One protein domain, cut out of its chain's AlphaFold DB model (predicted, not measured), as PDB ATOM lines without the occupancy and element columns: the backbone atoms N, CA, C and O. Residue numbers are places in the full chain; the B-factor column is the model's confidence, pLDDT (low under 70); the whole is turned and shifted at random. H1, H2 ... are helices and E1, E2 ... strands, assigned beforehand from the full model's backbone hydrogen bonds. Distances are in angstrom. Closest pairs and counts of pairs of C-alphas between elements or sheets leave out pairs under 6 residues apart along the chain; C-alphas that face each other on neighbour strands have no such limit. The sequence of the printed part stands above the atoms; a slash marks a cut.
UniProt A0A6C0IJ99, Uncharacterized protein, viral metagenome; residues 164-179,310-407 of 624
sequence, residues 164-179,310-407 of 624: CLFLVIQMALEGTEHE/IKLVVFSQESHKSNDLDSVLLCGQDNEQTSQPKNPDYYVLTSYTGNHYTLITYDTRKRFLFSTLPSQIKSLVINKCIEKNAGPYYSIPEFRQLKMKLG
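Overview. This is residues 164 to 179 and 310 to 407 of the 624 residues of an uncharacterized protein of viral metagenome (UniProt A0A6C0IJ99). A small, strongly twisted sheet of three strands has helix H1 over one face; the helices H3 and H4 lie off the sheet beyond its opposite face, nearly at right angles to each other. The short helix H2 follows the end of E1, and the long unnamed stretch of residues 322 to 345 leads from it back to E2. The 114 printed residues hold four named helices and three named strands in the order H1 E1 H2 E2 E3 H3 H4; the sheet is mixed, in the order E1 E2 E3. The class is mixed, helices and strands, with only 55 residues in named elements, under half of those printed. The whole is compact, with a radius of gyration of the C-alphas of 14.1 A, and spans 39 by 35 by 30 A.

Arrangement. Start at H1, residues 164 to 173, which is on the sheet made of E1, residues 310 to 316, E2, residues 346 to 352, and E3, residues 357 to 362. H1 and this sheet make two layers, a helix on one face of a sheet. H1 lies over E2 at a height over the sheet of 8.0 A and runs along the strands, but only just, at 29 degrees to E2 on the local plane. Its closest C-alphas to E3 are those of Cys 164 and Tyr 357, 5.2 A apart. E1 and E2 are parallel at 23 degrees; look at N 313 and O 348, 2.8 A apart, within hydrogen-bond range. H2, residues 317 to 321, only grazes the sheet with residues 317 to 319. E1, H2 and E2 form a strand-helix-strand unit, two parallel neighbour strands with a helix between them in the chain. Residues 314 to 315 of E1 also pair, antiparallel, with residues 329 to 330. E2 and E3 are an antiparallel hairpin at 125 degrees, with N 358 and O 351 within range at 2.9 A. H3, residues 375 to 385, and H4, residues 397 to 405, are not on the sheet. They only just touch, with 3 pairs of C-alphas within 8 A, the closest those of Ile 382 and Lys 403 at 6.8 A; their lines are about perpendicular, at 82 degrees. In H1, H2, H3 and H4 every O i to N i+4 pair is within hydrogen-bond range.

Along the chain. Find C-alpha 164 at (200.932, -10.070, 47.655), where H1 begins its 14.4 A. E1 starts at C-alpha 310, (188.098, -20.818, 50.176), and is 19.1 A long; H2 is 6.2 A, E2 18.9 A, E3 16.4 A and H3 14.9 A. H4 is 12.4 A long and ends at C-alpha 405, (166.900, -21.205, 40.419).

Size, cuts and confidence. The C-alphas farthest apart are those of Cys 164 and Gly 407, 39.1 A. Residues 180 to 309 are not printed, and C-alphas 179 and 310 are 12.1 A apart across this cut. The links H2 to E2, E3 to H3 and H3 to H4 are long. The mean pLDDT of the printed part is 85.5; residues 333 to 341, 387 to 390 and 407 are under 70.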
ATOM      1  N   CYS A 164     202.208 -10.765  47.875       95.81
ATOM      2  CA  CYS A 164     200.932 -10.070  47.655       95.81
ATOM      3  C   CYS A 164     199.684 -10.967  47.753       95.81
ATOM      4  O   CYS A 164     198.743 -10.626  48.465       95.81
ATOM      5  N   LEU A 165     199.678 -12.143  47.109       96.44
ATOM      6  CA  LEU A 165     198.547 -13.080  47.198       96.44
ATOM      7  C   LEU A 165     198.337 -13.587  48.633       96.44
ATOM      8  O   LEU A 165     197.207 -13.694  49.107       96.44
ATOM      9  N   PHE A 166     199.430 -13.898  49.329       97.31
ATOM     10  CA  PHE A 166     199.397 -14.414  50.692       97.31
ATOM     11  C   PHE A 166     198.869 -13.359  51.669       97.31
ATOM     12  O   PHE A 166     198.059 -13.678  52.535       97.31
ATOM     13  N   LEU A 167     199.259 -12.096  51.476       97.38
ATOM     14  CA  LEU A 167     198.757 -10.958  52.244       97.38
ATOM     15  C   LEU A 167     197.260 -10.728  52.013       97.38
ATOM     16  O   LEU A 167     196.534 -10.507  52.976       97.38
ATOM     17  N   VAL A 168     196.772 -10.854  50.772       97.81
ATOM     18  CA  VAL A 168     195.329 -10.790  50.476       97.81
ATOM     19  C   VAL A 168     194.557 -11.855  51.256       97.81
ATOM     20  O   VAL A 168     193.544 -11.540  51.882       97.81
ATOM     21  N   ILE A 169     195.041 -13.101  51.261       97.81
ATOM     22  CA  ILE A 169     194.397 -14.206  51.990       97.81
ATOM     23  C   ILE A 169     194.435 -13.955  53.500       97.81
ATOM     24  O   ILE A 169     193.401 -14.069  54.158       97.81
ATOM     25  N   GLN A 170     195.592 -13.567  54.040       97.19
ATOM     26  CA  GLN A 170     195.749 -13.225  55.455       97.19
ATOM     27  C   GLN A 170     194.771 -12.116  55.874       97.19
ATOM     28  O   GLN A 170     194.041 -12.279  56.848       97.19
ATOM     29  N   MET A 171     194.709 -11.013  55.123       96.25
ATOM     30  CA  MET A 171     193.806  -9.894  55.414       96.25
ATOM     31  C   MET A 171     192.333 -10.303  55.359       96.25
ATOM     32  O   MET A 171     191.531  -9.811  56.150       96.25
ATOM     33  N   ALA A 172     191.958 -11.177  54.423       97.12
ATOM     34  CA  ALA A 172     190.579 -11.624  54.274       97.12
ATOM     35  C   ALA A 172     190.126 -12.547  55.416       97.12
ATOM     36  O   ALA A 172     188.986 -12.442  55.880       97.12
ATOM     37  N   LEU A 173     191.014 -13.434  55.876       96.19
ATOM     38  CA  LEU A 173     190.724 -14.453  56.891       96.19
ATOM     39  C   LEU A 173     190.990 -14.002  58.333       96.19
ATOM     40  O   LEU A 173     190.715 -14.760  59.264       96.19
ATOM     41  N   GLU A 174     191.466 -12.774  58.529       94.88
ATOM     42  CA  GLU A 174     191.627 -12.151  59.844       94.88
ATOM     43  C   GLU A 174     190.340 -12.269  60.689       94.88
ATOM     44  O   GLU A 174     189.230 -11.961  60.226       94.88
ATOM     45  N   GLY A 175     190.491 -12.751  61.928       89.44
ATOM     46  CA  GLY A 175     189.385 -12.950  62.866       89.44
ATOM     47  C   GLY A 175     188.423 -14.091  62.513       89.44
ATOM     48  O   GLY A 175     187.292 -14.095  62.997       89.44
ATOM     49  N   THR A 176     188.824 -15.039  61.656       90.44
ATOM     50  CA  THR A 176     188.072 -16.282  61.394       90.44
ATOM     51  C   THR A 176     188.715 -17.488  62.067       90.44
ATOM     52  O   THR A 176     189.861 -17.449  62.498       90.44
ATOM     53  N   GLU A 177     188.014 -18.618  62.068       87.69
ATOM     54  CA  GLU A 177     188.596 -19.924  62.414       87.69
ATOM     55  C   GLU A 177     189.715 -20.389  61.456       87.69
ATOM     56  O   GLU A 177     190.464 -21.302  61.793       87.69
ATOM     57  N   HIS A 178     189.835 -19.752  60.285       88.25
ATOM     58  CA  HIS A 178     190.877 -19.979  59.282       88.25
ATOM     59  C   HIS A 178     191.936 -18.862  59.285       88.25
ATOM     60  O   HIS A 178     192.657 -18.698  58.298       88.25
ATOM     61  N   GLU A 179     192.010 -18.063  60.356       93.94
ATOM     62  CA  GLU A 179     193.043 -17.043  60.515       93.94
ATOM     63  C   GLU A 179     194.436 -17.661  60.338       93.94
ATOM     64  O   GLU A 179     194.735 -18.743  60.844       93.94
ATOM     65  N   ILE A 310     188.526 -22.149  50.628       94.25
ATOM     66  CA  ILE A 310     188.098 -20.818  50.176       94.25
ATOM     67  C   ILE A 310     188.018 -20.766  48.652       94.25
ATOM     68  O   ILE A 310     188.580 -21.614  47.959       94.25
ATOM     69  N   LYS A 311     187.369 -19.730  48.117       94.75
ATOM     70  CA  LYS A 311     187.404 -19.402  46.691       94.75
ATOM     71  C   LYS A 311     187.924 -17.990  46.469       94.75
ATOM     72  O   LYS A 311     187.327 -17.025  46.943       94.75
ATOM     73  N   LEU A 312     189.006 -17.870  45.704       95.81
ATOM     74  CA  LEU A 312     189.519 -16.587  45.245       95.81
ATOM     75  C   LEU A 312     188.791 -16.190  43.960       95.81
ATOM     76  O   LEU A 312     188.823 -16.894  42.948       95.81
ATOM     77  N   VAL A 313     188.125 -15.040  43.999       95.75
ATOM     78  CA  VAL A 313     187.464 -14.430  42.846       95.75
ATOM     79  C   VAL A 313     188.385 -13.346  42.307       95.75
ATOM     80  O   VAL A 313     188.486 -12.257  42.872       95.75
ATOM     81  N   VAL A 314     189.108 -13.681  41.240       95.12
ATOM     82  CA  VAL A 314     190.200 -12.856  40.714       95.12
ATOM     83  C   VAL A 314     189.704 -11.972  39.571       95.12
ATOM     84  O   VAL A 314     189.178 -12.462  38.572       95.12
ATOM     85  N   PHE A 315     189.913 -10.665  39.703       95.62
ATOM     86  CA  PHE A 315     189.539  -9.642  38.734       95.62
ATOM     87  C   PHE A 315     190.786  -9.047  38.069       95.62
ATOM     88  O   PHE A 315     191.632  -8.452  38.727       95.62
ATOM     89  N   SER A 316     190.902  -9.179  36.751       94.44
ATOM     90  CA  SER A 316     191.988  -8.625  35.944       94.44
ATOM     91  C   SER A 316     191.789  -7.130  35.698       94.44
ATOM     92  O   SER A 316     190.999  -6.717  34.839       94.44
ATOM     93  N   GLN A 317     192.564  -6.307  36.406       94.25
ATOM     94  CA  GLN A 317     192.607  -4.865  36.166       94.25
ATOM     95  C   GLN A 317     193.169  -4.551  34.771       94.25
ATOM     96  O   GLN A 317     192.777  -3.565  34.145       94.25
ATOM     97  N   GLU A 318     194.078  -5.386  34.261       91.50
ATOM     98  CA  GLU A 318     194.634  -5.233  32.913       91.50
ATOM     99  C   GLU A 318     193.561  -5.409  31.834       91.50
ATOM    100  O   GLU A 318     193.513  -4.622  30.891       91.50
ATOM    101  N   SER A 319     192.669  -6.395  31.982       90.62
ATOM    102  CA  SER A 319     191.554  -6.608  31.048       90.62
ATOM    103  C   SER A 319     190.594  -5.423  31.050       90.62
ATOM    104  O   SER A 319     190.207  -4.950  29.982       90.62
ATOM    105  N   HIS A 320     190.294  -4.870  32.230       92.81
ATOM    106  CA  HIS A 320     189.478  -3.665  32.350       92.81
ATOM    107  C   HIS A 320     190.119  -2.466  31.634       92.81
ATOM    108  O   HIS A 320     189.478  -1.828  30.803       92.81
ATOM    109  N   LYS A 321     191.410  -2.202  31.885       90.75
ATOM    110  CA  LYS A 321     192.165  -1.121  31.220       90.75
ATOM    111  C   LYS A 321     192.211  -1.282  29.697       90.75
ATOM    112  O   LYS A 321     192.194  -0.288  28.978       90.75
ATOM    113  N   SER A 322     192.245  -2.520  29.212       85.81
ATOM    114  CA  SER A 322     192.198  -2.847  27.782       85.81
ATOM    115  C   SER A 322     190.784  -2.825  27.181       85.81
ATOM    116  O   SER A 322     190.640  -3.113  25.994       85.81
ATOM    117  N   ASN A 323     189.750  -2.483  27.964       86.12
ATOM    118  CA  ASN A 323     188.331  -2.541  27.589       86.12
ATOM    119  C   ASN A 323     187.854  -3.950  27.166       86.12
ATOM    120  O   ASN A 323     186.861  -4.107  26.452       86.12
ATOM    121  N   ASP A 324     188.557  -4.987  27.625       86.50
ATOM    122  CA  ASP A 324     188.176  -6.390  27.485       86.50
ATOM    123  C   ASP A 324     187.343  -6.812  28.703       86.50
ATOM    124  O   ASP A 324     187.789  -7.556  29.579       86.50
ATOM    125  N   LEU A 325     186.126  -6.270  28.787       86.88
ATOM    126  CA  LEU A 325     185.236  -6.461  29.938       86.88
ATOM    127  C   LEU A 325     184.832  -7.928  30.146       86.88
ATOM    128  O   LEU A 325     184.520  -8.333  31.265       86.88
ATOM    129  N   ASP A 326     184.850  -8.726  29.077       82.62
ATOM    130  CA  ASP A 326     184.493 -10.141  29.112       82.62
ATOM    131  C   ASP A 326     185.599 -11.011  29.741       82.62
ATOM    132  O   ASP A 326     185.290 -12.079  30.267       82.62
ATOM    133  N   SER A 327     186.843 -10.517  29.765       86.44
ATOM    134  CA  SER A 327     188.014 -11.160  30.382       86.44
ATOM    135  C   SER A 327     188.428 -10.527  31.716       86.44
ATOM    136  O   SER A 327     189.555 -10.737  32.178       86.44
ATOM    137  N   VAL A 328     187.567  -9.704  32.325       91.81
ATOM    138  CA  VAL A 328     187.841  -9.096  33.637       91.81
ATOM    139  C   VAL A 328     187.764 -10.142  34.744       91.81
ATOM    140  O   VAL A 328     188.681 -10.219  35.551       91.81
ATOM    141  N   LEU A 329     186.726 -10.977  34.786       91.25
ATOM    142  CA  LEU A 329     186.652 -12.066  35.761       91.25
ATOM    143  C   LEU A 329     187.489 -13.258  35.279       91.25
ATOM    144  O   LEU A 329     187.193 -13.846  34.242       91.25
ATOM    145  N   LEU A 330     188.513 -13.635  36.046       89.19
ATOM    146  CA  LEU A 330     189.345 -14.796  35.749       89.19
ATOM    147  C   LEU A 330     188.727 -16.047  36.377       89.19
ATOM    148  O   LEU A 330     188.699 -16.216  37.598       89.19
ATOM    149  N   CYS A 331     188.249 -16.954  35.530       83.06
ATOM    150  CA  CYS A 331     187.538 -18.150  35.978       83.06
ATOM    151  C   CYS A 331     188.445 -19.252  36.555       83.06
ATOM    152  O   CYS A 331     187.931 -20.222  37.106       83.06
ATOM    153  N   GLY A 332     189.771 -19.097  36.482       76.94
ATOM    154  CA  GLY A 332     190.749 -20.094  36.928       76.94
ATOM    155  C   GLY A 332     190.910 -21.268  35.954       76.94
ATOM    156  O   GLY A 332     190.219 -21.353  34.939       76.94
ATOM    157  N   GLN A 333     191.846 -22.170  36.258       68.88
ATOM    158  CA  GLN A 333     192.085 -23.400  35.494       68.88
ATOM    159  C   GLN A 333     191.680 -24.627  36.321       68.88
ATOM    160  O   GLN A 333     191.871 -24.647  37.537       68.88
ATOM    161  N   ASP A 334     191.132 -25.651  35.662       62.31
ATOM    162  CA  ASP A 334     190.847 -26.940  36.298       62.31
ATOM    163  C   ASP A 334     192.160 -27.667  36.616       62.31
ATOM    164  O   ASP A 334     192.806 -28.241  35.733       62.31
ATOM    165  N   ASN A 335     192.533 -27.661  37.894       52.03
ATOM    166  CA  ASN A 335     193.626 -28.462  38.430       52.03
ATOM    167  C   ASN A 335     193.027 -29.713  39.094       52.03
ATOM    168  O   ASN A 335     192.604 -29.672  40.243       52.03
ATOM    169  N   GLU A 336     192.977 -30.806  38.327       47.31
ATOM    170  CA  GLU A 336     192.556 -32.169  38.707       47.31
ATOM    171  C   GLU A 336     191.123 -32.356  39.270       47.31
ATOM    172  O   GLU A 336     190.768 -31.953  40.376       47.31
ATOM    173  N   GLN A 337     190.311 -33.124  38.528       42.44
ATOM    174  CA  GLN A 337     188.916 -33.501  38.820       42.44
ATOM    175  C   GLN A 337     188.736 -34.548  39.948       42.44
ATOM    176  O   GLN A 337     187.890 -35.435  39.843       42.44
ATOM    177  N   THR A 338     189.521 -34.519  41.027       43.47
ATOM    178  CA  THR A 338     189.512 -35.623  42.017       43.47
ATOM    179  C   THR A 338     188.916 -35.292  43.384       43.47
ATOM    180  O   THR A 338     188.797 -36.190  44.217       43.47
ATOM    181  N   SER A 339     188.470 -34.059  43.642       52.59
ATOM    182  CA  SER A 339     187.733 -33.738  44.878       52.59
ATOM    183  C   SER A 339     186.223 -33.789  44.669       52.59
ATOM    184  O   SER A 339     185.713 -33.319  43.654       52.59
ATOM    185  N   GLN A 340     185.494 -34.323  45.655       59.03
ATOM    186  CA  GLN A 340     184.039 -34.186  45.684       59.03
ATOM    187  C   GLN A 340     183.642 -32.703  45.658       59.03
ATOM    188  O   GLN A 340     184.324 -31.891  46.290       59.03
ATOM    189  N   PRO A 341     182.553 -32.347  44.954       67.00
ATOM    190  CA  PRO A 341     182.091 -30.969  44.875       67.00
ATOM    191  C   PRO A 341     181.757 -30.463  46.283       67.00
ATOM    192  O   PRO A 341     180.850 -30.983  46.935       67.00
ATOM    193  N   LYS A 342     182.508 -29.464  46.753       82.88
ATOM    194  CA  LYS A 342     182.371 -28.857  48.081       82.88
ATOM    195  C   LYS A 342     182.157 -27.351  47.928       82.88
ATOM    196  O   LYS A 342     182.746 -26.737  47.039       82.88
ATOM    197  N   ASN A 343     181.302 -26.778  48.771       90.62
ATOM    198  CA  ASN A 343     181.145 -25.328  48.854       90.62
ATOM    199  C   ASN A 343     182.338 -24.718  49.611       90.62
ATOM    200  O   ASN A 343     182.725 -25.271  50.650       90.62
ATOM    201  N   PRO A 344     182.907 -23.608  49.117       92.50
ATOM    202  CA  PRO A 344     183.849 -22.805  49.881       92.50
ATOM    203  C   PRO A 344     183.195 -22.265  51.154       92.50
ATOM    204  O   PRO A 344     182.036 -21.856  51.119       92.50
ATOM    205  N   ASP A 345     183.951 -22.204  52.245       93.19
ATOM    206  CA  ASP A 345     183.511 -21.527  53.467       93.19
ATOM    207  C   ASP A 345     183.495 -20.011  53.244       93.19
ATOM    208  O   ASP A 345     182.578 -19.322  53.681       93.19
ATOM    209  N   TYR A 346     184.475 -19.495  52.490       95.50
ATOM    210  CA  TYR A 346     184.587 -18.074  52.175       95.50
ATOM    211  C   TYR A 346     184.950 -17.815  50.714       95.50
ATOM    212  O   TYR A 346     185.768 -18.510  50.109       95.50
ATOM    213  N   TYR A 347     184.392 -16.736  50.178       96.69
ATOM    214  CA  TYR A 347     184.783 -16.095  48.933       96.69
ATOM    215  C   TYR A 347     185.611 -14.852  49.247       96.69
ATOM    216  O   TYR A 347     185.200 -14.014  50.052       96.69
ATOM    217  N   VAL A 348     186.759 -14.717  48.592       97.75
ATOM    218  CA  VAL A 348     187.660 -13.567  48.732       97.75
ATOM    219  C   VAL A 348     187.828 -12.925  47.366       97.75
ATOM    220  O   VAL A 348     188.214 -13.591  46.406       97.75
ATOM    221  N   LEU A 349     187.516 -11.637  47.266       98.12
ATOM    222  CA  LEU A 349     187.629 -10.892  46.017       98.12
ATOM    223  C   LEU A 349     189.033 -10.283  45.926       98.12
ATOM    224  O   LEU A 349     189.520  -9.692  46.889       98.12
ATOM    225  N   THR A 350     189.697 -10.404  44.778       97.38
ATOM    226  CA  THR A 350     191.041  -9.841  44.593       97.38
ATOM    227  C   THR A 350     191.225  -9.231  43.211       97.38
ATOM    228  O   THR A 350     190.757  -9.776  42.213       97.38
ATOM    229  N   SER A 351     191.901  -8.084  43.153       96.62
ATOM    230  CA  SER A 351     192.294  -7.414  41.913       96.62
ATOM    231  C   SER A 351     193.721  -7.820  41.555       96.62
ATOM    232  O   SER A 351     194.615  -7.761  42.399       96.62
ATOM    233  N   TYR A 352     193.929  -8.200  40.295       93.62
ATOM    234  CA  TYR A 352     195.204  -8.640  39.747       93.62
ATOM    235  C   TYR A 352     195.669  -7.723  38.615       93.62
ATOM    236  O   TYR A 352     194.939  -7.471  37.651       93.62
ATOM    237  N   THR A 353     196.909  -7.244  38.715       89.25
ATOM    238  CA  THR A 353     197.534  -6.347  37.727       89.25
ATOM    239  C   THR A 353     198.483  -7.059  36.766       89.25
ATOM    240  O   THR A 353     199.224  -6.381  36.066       89.25
ATOM    241  N   GLY A 354     198.546  -8.395  36.776       82.88
ATOM    242  CA  GLY A 354     199.571  -9.161  36.048       82.88
ATOM    243  C   GLY A 354     200.830  -9.460  36.874       82.88
ATOM    244  O   GLY A 354     201.610 -10.335  36.514       82.88
ATOM    245  N   ASN A 355     201.036  -8.750  37.985       85.81
ATOM    246  CA  ASN A 355     202.200  -8.915  38.863       85.81
ATOM    247  C   ASN A 355     201.944  -8.481  40.322       85.81
ATOM    248  O   ASN A 355     202.883  -8.321  41.096       85.81
ATOM    249  N   HIS A 356     200.699  -8.216  40.697       93.00
ATOM    250  CA  HIS A 356     200.353  -7.794  42.048       93.00
ATOM    251  C   HIS A 356     198.905  -8.156  42.331       93.00
ATOM    252  O   HIS A 356     198.039  -7.967  41.473       93.00
ATOM    253  N   TYR A 357     198.665  -8.689  43.524       95.56
ATOM    254  CA  TYR A 357     197.336  -8.996  44.036       95.56
ATOM    255  C   TYR A 357     196.981  -8.001  45.133       95.56
ATOM    256  O   TYR A 357     197.751  -7.792  46.068       95.56
ATOM    257  N   THR A 358     195.791  -7.422  45.032       97.19
ATOM    258  CA  THR A 358     195.220  -6.498  46.021       97.19
ATOM    259  C   THR A 358     193.866  -7.011  46.476       97.19
ATOM    260  O   THR A 358     193.182  -7.719  45.728       97.19
ATOM    261  N   LEU A 359     193.486  -6.714  47.717       97.94
ATOM    262  CA  LEU A 359     192.209  -7.163  48.260       97.94
ATOM    263  C   LEU A 359     191.102  -6.262  47.710       97.94
ATOM    264  O   LEU A 359     191.242  -5.041  47.718       97.94
ATOM    265  N   ILE A 360     190.001  -6.856  47.257       98.19
ATOM    266  CA  ILE A 360     188.773  -6.119  46.962       98.19
ATOM    267  C   ILE A 360     187.827  -6.321  48.143       98.19
ATOM    268  O   ILE A 360     187.498  -7.448  48.513       98.19
ATOM    269  N   THR A 361     187.375  -5.213  48.709       95.38
ATOM    270  CA  THR A 361     186.354  -5.179  49.756       95.38
ATOM    271  C   THR A 361     185.026  -4.716  49.175       95.38
ATOM    272  O   THR A 361     184.989  -4.089  48.115       95.38
ATOM    273  N   TYR A 362     183.937  -5.061  49.854       90.50
ATOM    274  CA  TYR A 362     182.626  -4.463  49.623       90.50
ATOM    275  C   TYR A 362     182.174  -3.856  50.948       90.50
ATOM    276  O   TYR A 362     182.023  -4.586  51.933       90.50
ATOM    277  N   ASP A 363     181.980  -2.545  50.976       85.81
ATOM    278  CA  ASP A 363     181.946  -1.739  52.191       85.81
ATOM    279  C   ASP A 363     183.226  -1.991  53.015       85.81
ATOM    280  O   ASP A 363     184.344  -1.821  52.535       85.81
ATOM    281  N   THR A 364     183.078  -2.476  54.247       86.38
ATOM    282  CA  THR A 364     184.180  -2.886  55.126       86.38
ATOM    283  C   THR A 364     184.441  -4.397  55.100       86.38
ATOM    284  O   THR A 364     185.386  -4.875  55.736       86.38
ATOM    285  N   ARG A 365     183.631  -5.182  54.369       92.38
ATOM    286  CA  ARG A 365     183.745  -6.648  54.331       92.38
ATOM    287  C   ARG A 365     184.909  -7.082  53.445       92.38
ATOM    288  O   ARG A 365     184.978  -6.742  52.264       92.38
ATOM    289  N   LYS A 366     185.793  -7.903  54.019       95.06
ATOM    290  CA  LYS A 366     186.993  -8.461  53.366       95.06
ATOM    291  C   LYS A 366     186.786  -9.860  52.766       95.06
ATOM    292  O   LYS A 366     187.602 -10.328  51.979       95.06
ATOM    293  N   ARG A 367     185.711 -10.542  53.162       94.31
ATOM    294  CA  ARG A 367     185.359 -11.918  52.786       94.31
ATOM    295  C   ARG A 367     183.842 -12.077  52.789       94.31
ATOM    296  O   ARG A 367     183.150 -11.293  53.437       94.31
ATOM    297  N   PHE A 368     183.345 -13.110  52.119       95.19
ATOM    298  CA  PHE A 368     181.910 -13.332  51.949       95.19
ATOM    299  C   PHE A 368     181.560 -14.810  52.105       95.19
ATOM    300  O   PHE A 368     182.238 -15.665  51.543       95.19
ATOM    301  N   LEU A 369     180.470 -15.114  52.804       93.88
ATOM    302  CA  LEU A 369     179.740 -16.371  52.612       93.88
ATOM    303  C   LEU A 369     179.002 -16.317  51.269       93.88
ATOM    304  O   LEU A 369     178.754 -15.221  50.756       93.88
ATOM    305  N   PHE A 370     178.567 -17.458  50.723       91.81
ATOM    306  CA  PHE A 370     177.774 -17.453  49.489       91.81
ATOM    307  C   PHE A 370     176.513 -16.586  49.612       91.81
ATOM    308  O   PHE A 370     176.222 -15.816  48.703       91.81
ATOM    309  N   SER A 371     175.795 -16.639  50.739       87.06
ATOM    310  CA  SER A 371     174.603 -15.809  50.991       87.06
ATOM    311  C   SER A 371     174.908 -14.311  50.885       87.06
ATOM    312  O   SER A 371     174.209 -13.592  50.179       87.06
ATOM    313  N   THR A 372     176.008 -13.872  51.497       88.06
ATOM    314  CA  THR A 372     176.446 -12.466  51.553       88.06
ATOM    315  C   THR A 372     177.264 -12.005  50.344       88.06
ATOM    316  O   THR A 372     177.604 -10.828  50.244       88.06
ATOM    317  N   LEU A 373     177.634 -12.917  49.438       91.75
ATOM    318  CA  LEU A 373     178.393 -12.573  48.240       91.75
ATOM    319  C   LEU A 373     177.527 -11.671  47.339       91.75
ATOM    320  O   LEU A 373     176.411 -12.088  46.998       91.75
ATOM    321  N   PRO A 374     178.024 -10.489  46.912       90.38
ATOM    322  CA  PRO A 374     177.236  -9.543  46.128       90.38
ATOM    323  C   PRO A 374     176.586 -10.184  44.896       90.38
ATOM    324  O   PRO A 374     177.206 -10.986  44.183       90.38
ATOM    325  N   SER A 375     175.332  -9.832  44.623       85.44
ATOM    326  CA  SER A 375     174.524 -10.483  43.584       85.44
ATOM    327  C   SER A 375     175.083 -10.226  42.181       85.44
ATOM    328  O   SER A 375     175.044 -11.106  41.310       85.44
ATOM    329  N   GLN A 376     175.712  -9.064  41.981       86.19
ATOM    330  CA  GLN A 376     176.460  -8.740  40.768       86.19
ATOM    331  C   GLN A 376     177.627  -9.712  40.526       86.19
ATOM    332  O   GLN A 376     177.815 -10.166  39.397       86.19
ATOM    333  N   ILE A 377     178.369 -10.102  41.569       91.44
ATOM    334  CA  ILE A 377     179.472 -11.075  41.467       91.44
ATOM    335  C   ILE A 377     178.915 -12.456  41.123       91.44
ATOM    336  O   ILE A 377     179.418 -13.111  40.210       91.44
ATOM    337  N   LYS A 378     177.832 -12.875  41.796       88.69
ATOM    338  CA  LYS A 378     177.156 -14.145  41.496       88.69
ATOM    339  C   LYS A 378     176.728 -14.222  40.027       88.69
ATOM    340  O   LYS A 378     176.976 -15.218  39.347       88.69
ATOM    341  N   SER A 379     176.137 -13.136  39.534       84.00
ATOM    342  CA  SER A 379     175.696 -12.997  38.146       84.00
ATOM    343  C   SER A 379     176.868 -13.033  37.166       84.00
ATOM    344  O   SER A 379     176.782 -13.701  36.140       84.00
ATOM    345  N   LEU A 380     177.977 -12.351  37.474       84.38
ATOM    346  CA  LEU A 380     179.191 -12.398  36.657       84.38
ATOM    347  C   LEU A 380     179.750 -13.820  36.561       84.38
ATOM    348  O   LEU A 380     180.057 -14.266  35.461       84.38
ATOM    349  N   VAL A 381     179.827 -14.549  37.677       87.38
ATOM    350  CA  VAL A 381     180.304 -15.940  37.695       87.38
ATOM    351  C   VAL A 381     179.413 -16.840  36.836       87.38
ATOM    352  O   VAL A 381     179.934 -17.603  36.023       87.38
ATOM    353  N   ILE A 382     178.086 -16.739  36.960       79.44
ATOM    354  CA  ILE A 382     177.154 -17.534  36.142       79.44
ATOM    355  C   ILE A 382     177.342 -17.234  34.655       79.44
ATOM    356  O   ILE A 382     177.499 -18.156  33.858       79.44
ATOM    357  N   ASN A 383     177.394 -15.949  34.308       74.56
ATOM    358  CA  ASN A 383     177.487 -15.468  32.933       74.56
ATOM    359  C   ASN A 383     178.896 -15.548  32.334       74.56
ATOM    360  O   ASN A 383     179.099 -15.019  31.251       74.56
ATOM    361  N   LYS A 384     179.902 -16.069  33.043       78.25
ATOM    362  CA  LYS A 384     181.280 -16.135  32.521       78.25
ATOM    363  C   LYS A 384     181.974 -17.444  32.804       78.25
ATOM    364  O   LYS A 384     182.607 -18.015  31.927       78.25
ATOM    365  N   CYS A 385     181.862 -17.927  34.031       78.81
ATOM    366  CA  CYS A 385     182.624 -19.077  34.490       78.81
ATOM    367  C   CYS A 385     181.828 -20.379  34.464       78.81
ATOM    368  O   CYS A 385     182.421 -21.439  34.615       78.81
ATOM    369  N   ILE A 386     180.502 -20.315  34.296       74.75
ATOM    370  CA  ILE A 386     179.611 -21.488  34.331       74.75
ATOM    371  C   ILE A 386     178.787 -21.621  33.036       74.75
ATOM    372  O   ILE A 386     177.886 -22.455  32.928       74.75
ATOM    373  N   GLU A 387     179.135 -20.851  32.002       67.88
ATOM    374  CA  GLU A 387     178.484 -20.929  30.689       67.88
ATOM    375  C   GLU A 387     178.567 -22.355  30.107       67.88
ATOM    376  O   GLU A 387     177.559 -22.871  29.647       67.88
ATOM    377  N   LYS A 388     179.718 -23.037  30.236       61.00
ATOM    378  CA  LYS A 388     179.975 -24.386  29.680       61.00
ATOM    379  C   LYS A 388     179.708 -25.566  30.622       61.00
ATOM    380  O   LYS A 388     180.119 -26.686  30.330       61.00
ATOM    381  N   ASN A 389     179.129 -25.330  31.802       63.62
ATOM    382  CA  ASN A 389     179.014 -26.364  32.846       63.62
ATOM    383  C   ASN A 389     180.351 -27.091  33.132       63.62
ATOM    384  O   ASN A 389     180.393 -28.308  33.313       63.62
ATOM    385  N   ALA A 390     181.453 -26.341  33.123       61.44
ATOM    386  CA  ALA A 390     182.815 -26.837  33.289       61.44
ATOM    387  C   ALA A 390     183.651 -25.804  34.060       61.44
ATOM    388  O   ALA A 390     183.207 -24.671  34.257       61.44
ATOM    389  N   GLY A 391     184.852 -26.178  34.499       73.25
ATOM    390  CA  GLY A 391     185.720 -25.292  35.264       73.25
ATOM    391  C   GLY A 391     185.485 -25.334  36.781       73.25
ATOM    392  O   GLY A 391     184.520 -25.934  37.283       73.25
ATOM    393  N   PRO A 392     186.333 -24.625  37.545       80.19
ATOM    394  CA  PRO A 392     186.351 -24.726  39.000       80.19
ATOM    395  C   PRO A 392     185.091 -24.133  39.646       80.19
ATOM    396  O   PRO A 392     184.648 -24.620  40.682       80.19
ATOM    397  N   TYR A 393     184.463 -23.128  39.025       85.31
ATOM    398  CA  TYR A 393     183.217 -22.537  39.526       85.31
ATOM    399  C   TYR A 393     182.000 -23.446  39.340       85.31
ATOM    400  O   TYR A 393     181.130 -23.475  40.207       85.31
ATOM    401  N   TYR A 394     181.940 -24.225  38.254       82.00
ATOM    402  CA  TYR A 394     180.860 -25.196  38.062       82.00
ATOM    403  C   TYR A 394     180.910 -26.324  39.100       82.00
ATOM    404  O   TYR A 394     179.875 -26.849  39.511       82.00
ATOM    405  N   SER A 395     182.107 -26.668  39.578       82.19
ATOM    406  CA  SER A 395     182.287 -27.679  40.622       82.19
ATOM    407  C   SER A 395     181.692 -27.267  41.977       82.19
ATOM    408  O   SER A 395     181.485 -28.132  42.827       82.19
ATOM    409  N   ILE A 396     181.356 -25.986  42.176       88.44
ATOM    410  CA  ILE A 396     180.757 -25.460  43.407       88.44
ATOM    411  C   ILE A 396     179.232 -25.702  43.399       88.44
ATOM    412  O   ILE A 396     178.521 -25.143  42.554       88.44
ATOM    413  N   PRO A 397     178.684 -26.520  44.323       87.94
ATOM    414  CA  PRO A 397     177.247 -26.806  44.395       87.94
ATOM    415  C   PRO A 397     176.334 -25.573  44.450       87.94
ATOM    416  O   PRO A 397     175.333 -25.546  43.737       87.94
ATOM    417  N   GLU A 398     176.666 -24.560  45.253       90.00
ATOM    418  CA  GLU A 398     175.839 -23.351  45.419       90.00
ATOM    419  C   GLU A 398     175.614 -22.584  44.113       90.00
ATOM    420  O   GLU A 398     174.488 -22.188  43.807       90.00
ATOM    421  N   PHE A 399     176.645 -22.453  43.277       88.06
ATOM    422  CA  PHE A 399     176.496 -21.809  41.977       88.06
ATOM    423  C   PHE A 399     175.648 -22.624  40.997       88.06
ATOM    424  O   PHE A 399     174.862 -22.048  40.242       88.06
ATOM    425  N   ARG A 400     175.751 -23.960  41.024       82.69
ATOM    426  CA  ARG A 400     174.873 -24.826  40.219       82.69
ATOM    427  C   ARG A 400     173.413 -24.680  40.640       82.69
ATOM    428  O   ARG A 400     172.542 -24.554  39.784       82.69
ATOM    429  N   GLN A 401     173.149 -24.637  41.945       84.69
ATOM    430  CA  GLN A 401     171.803 -24.405  42.471       84.69
ATOM    431  C   GLN A 401     171.270 -23.024  42.077       84.69
ATOM    432  O   GLN A 401     170.105 -22.911  41.699       84.69
ATOM    433  N   LEU A 402     172.107 -21.984  42.116       83.44
ATOM    434  CA  LEU A 402     171.716 -20.645  41.680       83.44
ATOM    435  C   LEU A 402     171.374 -20.609  40.182       83.44
ATOM    436  O   LEU A 402     170.335 -20.062  39.819       83.44
ATOM    437  N   LYS A 403     172.178 -21.259  39.325       76.19
ATOM    438  CA  LYS A 403     171.882 -21.406  37.888       76.19
ATOM    439  C   LYS A 403     170.509 -22.060  37.663       76.19
ATOM    440  O   LYS A 403     169.703 -21.530  36.904       76.19
ATOM    441  N   MET A 404     170.200 -23.135  38.400       73.00
ATOM    442  CA  MET A 404     168.889 -23.803  38.345       73.00
ATOM    443  C   MET A 404     167.737 -22.902  38.811       73.00
ATOM    444  O   MET A 404     166.687 -22.879  38.173       73.00
ATOM    445  N   LYS A 405     167.916 -22.148  39.907       76.00
ATOM    446  CA  LYS A 405     166.900 -21.205  40.419       76.00
ATOM    447  C   LYS A 405     166.558 -20.109  39.408       76.00
ATOM    448  O   LYS A 405     165.413 -19.674  39.360       76.00
ATOM    449  N   LEU A 406     167.528 -19.685  38.599       70.62
ATOM    450  CA  LEU A 406     167.336 -18.690  37.540       70.62
ATOM    451  C   LEU A 406     166.651 -19.259  36.284       70.62
ATOM    452  O   LEU A 406     166.441 -18.523  35.324       70.62
ATOM    453  N   GLY A 407     166.285 -20.546  36.282       59.06
ATOM    454  CA  GLY A 407     165.589 -21.190  35.167       59.06
ATOM    455  C   GLY A 407     166.488 -21.547  33.981       59.06
ATOM    456  O   GLY A 407     165.963 -21.873  32.923       59.06
TER     457      GLY A 407